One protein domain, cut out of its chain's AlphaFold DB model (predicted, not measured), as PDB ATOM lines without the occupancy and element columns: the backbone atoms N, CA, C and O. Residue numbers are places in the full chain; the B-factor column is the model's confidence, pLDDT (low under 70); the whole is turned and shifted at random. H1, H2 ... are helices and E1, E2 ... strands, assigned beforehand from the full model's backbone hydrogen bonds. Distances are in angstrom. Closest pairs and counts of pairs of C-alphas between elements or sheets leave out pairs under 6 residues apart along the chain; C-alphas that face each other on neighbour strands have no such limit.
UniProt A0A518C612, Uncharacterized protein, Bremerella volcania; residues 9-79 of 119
ATOM      1  N   GLN A   9     209.573 186.601 124.128       88.62
ATOM      2  CA  GLN A   9     209.428 187.631 123.092       88.62
ATOM      3  C   GLN A   9     209.541 189.034 123.693       88.62
ATOM      4  O   GLN A   9     209.057 189.273 124.803       88.62
ATOM      5  N   TYR A  10     210.156 189.940 122.931       87.81
ATOM      6  CA  TYR A  10     210.408 191.322 123.321       87.81
ATOM      7  C   TYR A  10     210.128 192.266 122.156       87.81
ATOM      8  O   TYR A  10     210.479 191.945 121.016       87.81
ATOM      9  N   ASP A  11     209.578 193.433 122.467       83.94
ATOM     10  CA  ASP A  11     209.545 194.576 121.562       83.94
ATOM     11  C   ASP A  11     210.748 195.480 121.861       83.94
ATOM     12  O   ASP A  11     211.120 195.688 123.016       83.94
ATOM     13  N   VAL A  12     211.411 195.980 120.814       83.88
ATOM     14  CA  VAL A  12     212.624 196.802 120.946       83.88
ATOM     15  C   VAL A  12     212.429 198.120 120.216       83.88
ATOM     16  O   VAL A  12     212.317 198.165 118.990       83.88
ATOM     17  N   HIS A  13     212.454 199.205 120.980       82.00
ATOM     18  CA  HIS A  13     212.382 200.568 120.480       82.00
ATOM     19  C   HIS A  13     213.792 201.128 120.311       82.00
ATOM     20  O   HIS A  13     214.601 201.090 121.239       82.00
ATOM     21  N   LEU A  14     214.081 201.673 119.128       79.44
ATOM     22  CA  LEU A  14     215.365 202.290 118.808       79.44
ATOM     23  C   LEU A  14     215.213 203.808 118.763       79.44
ATOM     24  O   LEU A  14     214.353 204.327 118.051       79.44
ATOM     25  N   PHE A  15     216.089 204.518 119.469       77.12
ATOM     26  CA  PHE A  15     216.110 205.978 119.480       77.12
ATOM     27  C   PHE A  15     217.260 206.475 118.607       77.12
ATOM     28  O   PHE A  15     218.381 206.706 119.075       77.12
ATOM     29  N   ALA A  16     216.966 206.591 117.312       77.12
ATOM     30  CA  ALA A  16     217.896 207.070 116.299       77.12
ATOM     31  C   ALA A  16     218.120 208.580 116.409       77.12
ATOM     32  O   ALA A  16     217.168 209.362 116.472       77.12
ATOM     33  N   VAL A  17     219.387 208.987 116.386       79.06
ATOM     34  CA  VAL A  17     219.763 210.395 116.305       79.06
ATOM     35  C   VAL A  17     219.714 210.817 114.841       79.06
ATOM     36  O   VAL A  17     220.265 210.157 113.958       79.06
ATOM     37  N   VAL A  18     219.039 211.930 114.571       78.56
ATOM     38  CA  VAL A  18     219.039 212.561 113.251       78.56
ATOM     39  C   VAL A  18     219.846 213.844 113.291       78.56
ATOM     40  O   VAL A  18     219.820 214.596 114.267       78.56
ATOM     41  N   ARG A  19     220.544 214.121 112.194       74.19
ATOM     42  CA  ARG A  19     221.250 215.375 111.986       74.19
ATOM     43  C   ARG A  19     220.450 216.238 111.022       74.19
ATOM     44  O   ARG A  19     220.141 215.820 109.909       74.19
ATOM     45  N   ARG A  20     220.184 217.481 111.429       76.38
ATOM     46  CA  ARG A  20     219.626 218.514 110.552       76.38
ATOM     47  C   ARG A  20     220.617 219.651 110.375       76.38
ATOM     48  O   ARG A  20     221.149 220.187 111.346       76.38
ATOM     49  N   LYS A  21     220.830 220.055 109.125       79.75
ATOM     50  CA  LYS A  21     221.595 221.258 108.809       79.75
ATOM     51  C   LYS A  21     220.659 222.461 108.747       79.75
ATOM     52  O   LYS A  21     219.790 222.519 107.888       79.75
ATOM     53  N   VAL A  22     220.898 223.452 109.600       81.56
ATOM     54  CA  VAL A  22     220.286 224.781 109.472       81.56
ATOM     55  C   VAL A  22     221.359 225.732 108.953       81.56
ATOM     56  O   VAL A  22     222.364 225.975 109.618       81.56
ATOM     57  N   ALA A  23     221.206 226.187 107.711       84.50
ATOM     58  CA  ALA A  23     222.202 227.006 107.025       84.50
ATOM     59  C   ALA A  23     221.855 228.502 107.090       84.50
ATOM     60  O   ALA A  23     220.685 228.867 107.143       84.50
ATOM     61  N   GLY A  24     222.880 229.361 107.025       86.69
ATOM     62  CA  GLY A  24     222.698 230.813 106.899       86.69
ATOM     63  C   GLY A  24     222.220 231.513 108.174       86.69
ATOM     64  O   GLY A  24     221.409 232.429 108.091       86.69
ATOM     65  N   ILE A  25     222.684 231.074 109.349       88.94
ATOM     66  CA  ILE A  25     222.388 231.743 110.622       88.94
ATOM     67  C   ILE A  25     223.394 232.872 110.854       88.94
ATOM     68  O   ILE A  25     224.577 232.614 111.074       88.94
ATOM     69  N   ASP A  26     222.910 234.112 110.839       90.88
ATOM     70  CA  ASP A  26     223.673 235.275 111.287       90.88
ATOM     71  C   ASP A  26     223.683 235.321 112.821       90.88
ATOM     72  O   ASP A  26     222.630 235.392 113.457       90.88
ATOM     73  N   ALA A  27     224.872 235.269 113.419       90.56
ATOM     74  CA  ALA A  27     225.071 235.357 114.862       90.56
ATOM     75  C   ALA A  27     226.474 235.890 115.175       90.56
ATOM     76  O   ALA A  27     227.415 235.696 114.405       90.56
ATOM     77  N   THR A  28     226.637 236.527 116.333       87.69
ATOM     78  CA  THR A  28     227.928 237.031 116.822       87.69
ATOM     79  C   THR A  28     228.705 235.988 117.634       87.69
ATOM     80  O   THR A  28     229.881 236.190 117.940       87.69
ATOM     81  N   SER A  29     228.078 234.852 117.970       77.75
ATOM     82  CA  SER A  29     228.711 233.725 118.662       77.75
ATOM     83  C   SER A  29     228.031 232.384 118.356       77.75
ATOM     84  O   SER A  29     226.863 232.340 117.973       77.75
ATOM     85  N   HIS A  30     228.737 231.273 118.602       74.94
ATOM     86  CA  HIS A  30     228.168 229.921 118.500       74.94
ATOM     87  C   HIS A  30     226.943 229.735 119.405       74.94
ATOM     88  O   HIS A  30     225.950 229.147 118.985       74.94
ATOM     89  N   ARG A  31     226.985 230.279 120.629       78.75
ATOM     90  CA  ARG A  31     225.862 230.213 121.570       78.75
ATOM     91  C   ARG A  31     224.624 230.920 121.020       78.75
ATOM     92  O   ARG A  31     223.541 230.350 121.050       78.75
ATOM     93  N   GLU A  32     224.801 232.122 120.479       85.62
ATOM     94  CA  GLU A  32     223.711 232.878 119.854       85.62
ATOM     95  C   GLU A  32     223.159 232.153 118.616       85.62
ATOM     96  O   GLU A  32     221.946 232.092 118.441       85.62
ATOM     97  N   ALA A  33     224.014 231.518 117.803       83.31
ATOM     98  CA  ALA A  33     223.570 230.710 116.665       83.31
ATOM     99  C   ALA A  33     222.716 229.502 117.098       83.31
ATOM    100  O   ALA A  33     221.698 229.206 116.468       83.31
ATOM    101  N   ILE A  34     223.103 228.822 118.186       80.69
ATOM    102  CA  ILE A  34     222.353 227.697 118.765       80.69
ATOM    103  C   ILE A  34     220.991 228.175 119.274       80.69
ATOM    104  O   ILE A  34     219.963 227.624 118.883       80.69
ATOM    105  N   GLU A  35     220.967 229.228 120.093       84.12
ATOM    106  CA  GLU A  35     219.733 229.788 120.657       84.12
ATOM    107  C   GLU A  35     218.779 230.274 119.545       84.12
ATOM    108  O   GLU A  35     217.587 229.957 119.562       84.12
ATOM    109  N   ALA A  36     219.309 230.952 118.518       84.50
ATOM    110  CA  ALA A  36     218.542 231.405 117.358       84.50
ATOM    111  C   ALA A  36     217.963 230.248 116.526       84.50
ATOM    112  O   ALA A  36     216.897 230.400 115.922       84.50
ATOM    113  N   THR A  37     218.648 229.104 116.488       85.50
ATOM    114  CA  THR A  37     218.200 227.908 115.764       85.50
ATOM    115  C   THR A  37     217.122 227.154 116.543       85.50
ATOM    116  O   THR A  37     216.096 226.786 115.966       85.50
ATOM    117  N   LEU A  38     217.305 226.976 117.856       77.38
ATOM    118  CA  LEU A  38     216.348 226.290 118.732       77.38
ATOM    119  C   LEU A  38     214.982 226.988 118.756       77.38
ATOM    120  O   LEU A  38     213.955 226.321 118.732       77.38
ATOM    121  N   GLY A  39     214.958 228.323 118.733       72.62
ATOM    122  CA  GLY A  39     213.707 229.088 118.706       72.62
ATOM    123  C   GLY A  39     212.934 229.033 117.381       72.62
ATOM    124  O   GLY A  39     211.782 229.456 117.338       72.62
ATOM    125  N   LYS A  40     213.551 228.550 116.294       72.19
ATOM    126  CA  LYS A  40     212.972 228.551 114.935       72.19
ATOM    127  C   LYS A  40     212.706 227.155 114.379       72.19
ATOM    128  O   LYS A  40     212.092 227.036 113.320       72.19
ATOM    129  N   THR A  41     213.190 226.115 115.051       75.19
ATOM    130  CA  THR A  41     213.131 224.743 114.546       75.19
ATOM    131  C   THR A  41     212.003 223.987 115.231       75.19
ATOM    132  O   THR A  41     212.111 223.626 116.400       75.19
ATOM    133  N   ASP A  42     210.933 223.711 114.491       78.75
ATOM    134  CA  ASP A  42     209.924 222.742 114.913       78.75
ATOM    135  C   ASP A  42     210.429 221.330 114.613       78.75
ATOM    136  O   ASP A  42     210.279 220.839 113.497       78.75
ATOM    137  N   LEU A  43     211.053 220.688 115.604       71.19
ATOM    138  CA  LEU A  43     211.616 219.346 115.455       71.19
ATOM    139  C   LEU A  43     210.564 218.302 115.061       71.19
ATOM    140  O   LEU A  43     210.893 217.404 114.296       71.19
ATOM    141  N   TYR A  44     209.311 218.427 115.511       68.81
ATOM    142  CA  TYR A  44     208.261 217.456 115.188       68.81
ATOM    143  C   TYR A  44     207.877 217.516 113.713       68.81
ATOM    144  O   TYR A  44     207.813 216.478 113.056       68.81
ATOM    145  N   ALA A  45     207.726 218.726 113.172       69.69
ATOM    146  CA  ALA A  45     207.521 218.933 111.740       69.69
ATOM    147  C   ALA A  45     208.772 218.611 110.897       69.69
ATOM    148  O   ALA A  45     208.693 218.543 109.682       69.69
ATOM    149  N   CYS A  46     209.955 218.413 111.492       64.50
ATOM    150  CA  CYS A  46     211.157 218.053 110.723       64.50
ATOM    151  C   CYS A  46     211.179 216.590 110.288       64.50
ATOM    152  O   CYS A  46     211.849 216.265 109.310       64.50
ATOM    153  N   PHE A  47     210.507 215.707 111.027       65.56
ATOM    154  CA  PHE A  47     210.525 214.270 110.752       65.56
ATOM    155  C   PHE A  47     209.573 213.864 109.615       65.56
ATOM    156  O   PHE A  47     209.575 212.700 109.221       65.56
ATOM    157  N   ASP A  48     208.797 214.805 109.062       64.69
ATOM    158  CA  ASP A  48     207.926 214.587 107.900       64.69
ATOM    159  C   ASP A  48     208.571 214.972 106.544       64.69
ATOM    160  O   ASP A  48     207.978 214.720 105.492       64.69
ATOM    161  N   GLY A  49     209.792 215.535 106.552       58.69
ATOM    162  CA  GLY A  49     210.416 216.199 105.400       58.69
ATOM    163  C   GLY A  49     211.820 215.707 104.999       58.69
ATOM    164  O   GLY A  49     212.505 214.991 105.722       58.69
ATOM    165  N   THR A  50     212.274 216.131 103.812       61.62
ATOM    166  CA  THR A  50     213.443 215.608 103.063       61.62
ATOM    167  C   THR A  50     214.835 216.057 103.543       61.62
ATOM    168  O   THR A  50     215.819 215.733 102.887       61.62
ATOM    169  N   GLU A  51     214.951 216.829 104.628       64.25
ATOM    170  CA  GLU A  51     216.230 217.441 105.058       64.25
ATOM    171  C   GLU A  51     216.855 216.824 106.323       64.25
ATOM    172  O   GLU A  51     217.873 217.321 106.813       64.25
ATOM    173  N   ALA A  52     216.252 215.774 106.881       69.44
ATOM    174  CA  ALA A  52     216.820 215.035 108.003       69.44
ATOM    175  C   ALA A  52     217.624 213.833 107.490       69.44
ATOM    176  O   ALA A  52     217.120 213.022 106.714       69.44
ATOM    177  N   GLU A  53     218.866 213.702 107.951       68.25
ATOM    178  CA  GLU A  53     219.709 212.535 107.684       68.25
ATOM    179  C   GLU A  53     219.899 211.744 108.981       68.25
ATOM    180  O   GLU A  53     220.055 212.322 110.061       68.25
ATOM    181  N   TYR A  54     219.889 210.412 108.892       74.56
ATOM    182  CA  TYR A  54     220.267 209.563 110.019       74.56
ATOM    183  C   TYR A  54     221.742 209.805 110.361       74.56
ATOM    184  O   TYR A  54     222.594 209.756 109.478       74.56
ATOM    185  N   ALA A  55     222.046 210.064 111.634       73.94
ATOM    186  CA  ALA A  55     223.396 210.407 112.080       73.94
ATOM    187  C   ALA A  55     224.319 209.184 112.257       73.94
ATOM    188  O   ALA A  55     225.388 209.318 112.838       73.94
ATOM    189  N   GLU A  56     223.898 207.998 111.799       71.56
ATOM    190  CA  GLU A  56     224.577 206.714 112.048       71.56
ATOM    191  C   GLU A  56     224.756 206.383 113.541       71.56
ATOM    192  O   GLU A  56     225.529 205.501 113.909       71.56
ATOM    193  N   GLU A  57     223.978 207.046 114.396       74.81
ATOM    194  CA  GLU A  57     224.048 206.946 115.845       74.81
ATOM    195  C   GLU A  57     222.676 206.583 116.423       74.81
ATOM    196  O   GLU A  57     221.645 207.192 116.122       74.81
ATOM    197  N   LEU A  58     222.680 205.586 117.299       75.88
ATOM    198  CA  LEU A  58     221.588 205.319 118.225       75.88
ATOM    199  C   LEU A  58     222.008 205.898 119.570       75.88
ATOM    200  O   LEU A  58     223.187 205.805 119.907       75.88
ATOM    201  N   SER A  59     221.069 206.460 120.334       77.06
ATOM    202  CA  SER A  59     221.357 207.054 121.657       77.06
ATOM    203  C   SER A  59     220.968 206.142 122.827       77.06
ATOM    204  O   SER A  59     221.661 206.061 123.843       77.06
ATOM    205  N   HIS A  60     219.857 205.423 122.688       77.06
ATOM    206  CA  HIS A  60     219.391 204.429 123.643       77.06
ATOM    207  C   HIS A  60     218.328 203.527 123.005       77.06
ATOM    208  O   HIS A  60     217.911 203.709 121.857       77.06
ATOM    209  N   PHE A  61     217.908 202.536 123.774       76.69
ATOM    210  CA  PHE A  61     216.901 201.546 123.466       76.69
ATOM    211  C   PHE A  61     215.965 201.419 124.661       76.69
ATOM    212  O   PHE A  61     216.397 201.519 125.812       76.69
ATOM    213  N   LEU A  62     214.704 201.138 124.379       82.62
ATOM    214  CA  LEU A  62     213.741 200.669 125.366       82.62
ATOM    215  C   LEU A  62     213.302 199.273 124.929       82.62
ATOM    216  O   LEU A  62     212.978 199.075 123.758       82.62
ATOM    217  N   VAL A  63     213.368 198.311 125.842       83.44
ATOM    218  CA  VAL A  63     212.991 196.919 125.584       83.44
ATOM    219  C   VAL A  63     211.817 196.564 126.474       83.44
ATOM    220  O   VAL A  63     211.933 196.665 127.696       83.44
ATOM    221  N   ASP A  64     210.740 196.100 125.853       85.94
ATOM    222  CA  ASP A  64     209.492 195.726 126.507       85.94
ATOM    223  C   ASP A  64     209.259 194.218 126.384       85.94
ATOM    224  O   ASP A  64     209.656 193.583 125.403       85.94
ATOM    225  N   VAL A  65     208.618 193.623 127.391       86.19
ATOM    226  CA  VAL A  65     208.253 192.203 127.369       86.19
ATOM    227  C   VAL A  65     206.886 192.056 126.712       86.19
ATOM    228  O   VAL A  65     205.898 192.607 127.189       86.19
ATOM    229  N   VAL A  66     206.802 191.270 125.636       84.38
ATOM    230  CA  VAL A  66     205.519 191.045 124.953       84.38
ATOM    231  C   VAL A  66     204.534 190.367 125.912       84.38
ATOM    232  O   VAL A  66     204.818 189.290 126.444       84.38
ATOM    233  N   GLY A  67     203.370 190.993 126.104       83.31
ATOM    234  CA  GLY A  67     202.327 190.565 127.043       83.31
ATOM    235  C   GLY A  67     202.385 191.230 128.425       83.31
ATOM    236  O   GLY A  67     201.563 190.903 129.279       83.31
ATOM    237  N   ASP A  68     203.327 192.146 128.653       83.88
ATOM    238  CA  ASP A  68     203.369 193.024 129.825       83.88
ATOM    239  C   ASP A  68     202.711 194.376 129.509       83.88
ATOM    240  O   ASP A  68     203.379 195.381 129.280       83.88
ATOM    241  N   ASP A  69     201.376 194.390 129.470       84.12
ATOM    242  CA  ASP A  69     200.578 195.554 129.043       84.12
ATOM    243  C   ASP A  69     200.771 196.802 129.933       84.12
ATOM    244  O   ASP A  69     200.450 197.920 129.525       84.12
ATOM    245  N   GLU A  70     201.278 196.618 131.156       89.50
ATOM    246  CA  GLU A  70     201.585 197.698 132.100       89.50
ATOM    247  C   GLU A  70     203.043 198.179 132.015       89.50
ATOM    248  O   GLU A  70     203.402 199.125 132.722       89.50
ATOM    249  N   TYR A  71     203.873 197.576 131.149       83.19
ATOM    250  CA  TYR A  71     205.290 197.924 130.959       83.19
ATOM    251  C   TYR A  71     206.122 197.817 132.253       83.19
ATOM    252  O   TYR A  71     207.115 198.523 132.449       83.19
ATOM    253  N   ALA A  72     205.717 196.949 133.184       84.62
ATOM    254  CA  ALA A  72     206.364 196.799 134.486       84.62
ATOM    255  C   ALA A  72     207.785 196.205 134.392       84.62
ATOM    256  O   ALA A  72     208.599 196.386 135.299       84.62
ATOM    257  N   GLN A  73     208.078 195.490 133.308       81.88
ATOM    258  CA  GLN A  73     209.344 194.821 133.009       81.88
ATOM    259  C   GLN A  73     210.147 195.540 131.920       81.88
ATOM    260  O   GLN A  73     211.171 195.023 131.470       81.88
ATOM    261  N   SER A  74     209.709 196.728 131.509       81.06
ATOM    262  CA  SER A  74     210.416 197.536 130.527       81.06
ATOM    263  C   SER A  74     211.767 198.005 131.049       81.06
ATOM    264  O   SER A  74     211.897 198.471 132.185       81.06
ATOM    265  N   GLN A  75     212.789 197.930 130.197       79.31
ATOM    266  CA  GLN A  75     214.148 198.305 130.568       79.31
ATOM    267  C   GLN A  75     214.817 199.186 129.513       79.31
ATOM    268  O   GLN A  75     214.824 198.883 128.321       79.31
ATOM    269  N   TRP A  76     215.433 200.274 129.985       77.75
ATOM    270  CA  TRP A  76     216.259 201.151 129.160       77.75
ATOM    271  C   TRP A  76     217.679 200.602 129.035       77.75
ATOM    272  O   TRP A  76     218.313 200.230 130.027       77.75
ATOM    273  N   TYR A  77     218.203 200.633 127.814       70.06
ATOM    274  CA  TYR A  77     219.594 200.347 127.494       70.06
ATOM    275  C   TYR A  77     220.165 201.550 126.764       70.06
ATOM    276  O   TYR A  77     219.620 201.983 125.762       70.06
ATOM    277  N   TYR A  78     221.276 202.096 127.225       74.19
ATOM    278  CA  TYR A  78     221.932 203.188 126.514       74.19
ATOM    279  C   TYR A  78     222.910 202.585 125.511       74.19
ATOM    280  O   TYR A  78     223.676 201.683 125.871       74.19
ATOM    281  N   SER A  79     222.901 203.058 124.263       68.62
ATOM    282  CA  SER A  79     223.904 202.707 123.246       68.62
ATOM    283  C   SER A  79     225.196 203.440 123.568       68.62
ATOM    284  O   SER A  79     225.716 204.229 122.801       68.62
TER     285      SER A  79
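This is residues 9 to 79 of the 119 residues of an uncharacterized protein of Bremerella volcania (UniProt A0A518C612). A long, narrow, twisted ribbon of two antiparallel strands, E1 and E2, makes most of the length, with the short strand E3 added along E2 towards the end where E1 begins. Beyond the other end of the ribbon, the stretch between E1 and E2 makes a loose head with the helix H1, and the short helix H2 comes on the way back to E2. The printed part has 71 residues with two named helices and three named strands, in the order E1, H1, H2, E2, E3; the sheet runs E1, E2, E3, all antiparallel, and the class is mixed, helices and strands. The whole is extended, a rod with a radius of gyration of the C-alphas of 17.3 A and spans of 52 by 25 by 22 A.

Look first at E1, residues 10 to 20, and E2, residues 52 to 65, antiparallel neighbours at 159 degrees between their directions. Their C-alphas 10 and 65 face each other at 4.7 A, and C-alphas 20 and 52 do so at 5.1 A. Between them N 13 and O 62 are 2.8 A apart and N 19 and O 53 are 2.8 A apart, within hydrogen-bond range. E2 bends by 81 degrees at residue 56. On its way back, E3, residues 75 to 78, forms a hairpin with E2, antiparallel at 150 degrees; N 61 and O 77, 2.7 A apart, are within hydrogen-bond range. E1 and E3 are the edge strands. H1, residues 30 to 38, is not on the sheet and is apart from E2 and E3. H2, residues 43 to 46, is apart from H1 and is not on the sheet, but only just, with 4 pairs of C-alphas within 10 A; the closest C-alphas of H2 and E2, those of Cys 46 and Ala 52, are 7.0 A apart. In H1 every O i to N i+4 pair is within hydrogen-bond range; H2 is too short for such a pair.

Find C-alpha 10 at (210.408, 191.322, 123.321); from there E1 runs 31.4 A to C-alpha 20. H1 begins at C-alpha 30, at (228.168, 229.921, 118.500), and runs 12.4 A; H2 measures 4.9 A. E2 returns over 31.1 A, and E3, 10.0 A long, ends at C-alpha 78, at (221.932, 203.188, 126.514).

The C-alphas farthest apart, those of Thr 28 and Gly 67, are 54.0 A apart. The printed part has no cut. The links H1 to H2 and H2 to E2 are tight, and E1 to H1 and E2 to E3 are short. The mean pLDDT of the printed part is 78.3; look for values under 70 at residues 44 to 53 and at residue 79.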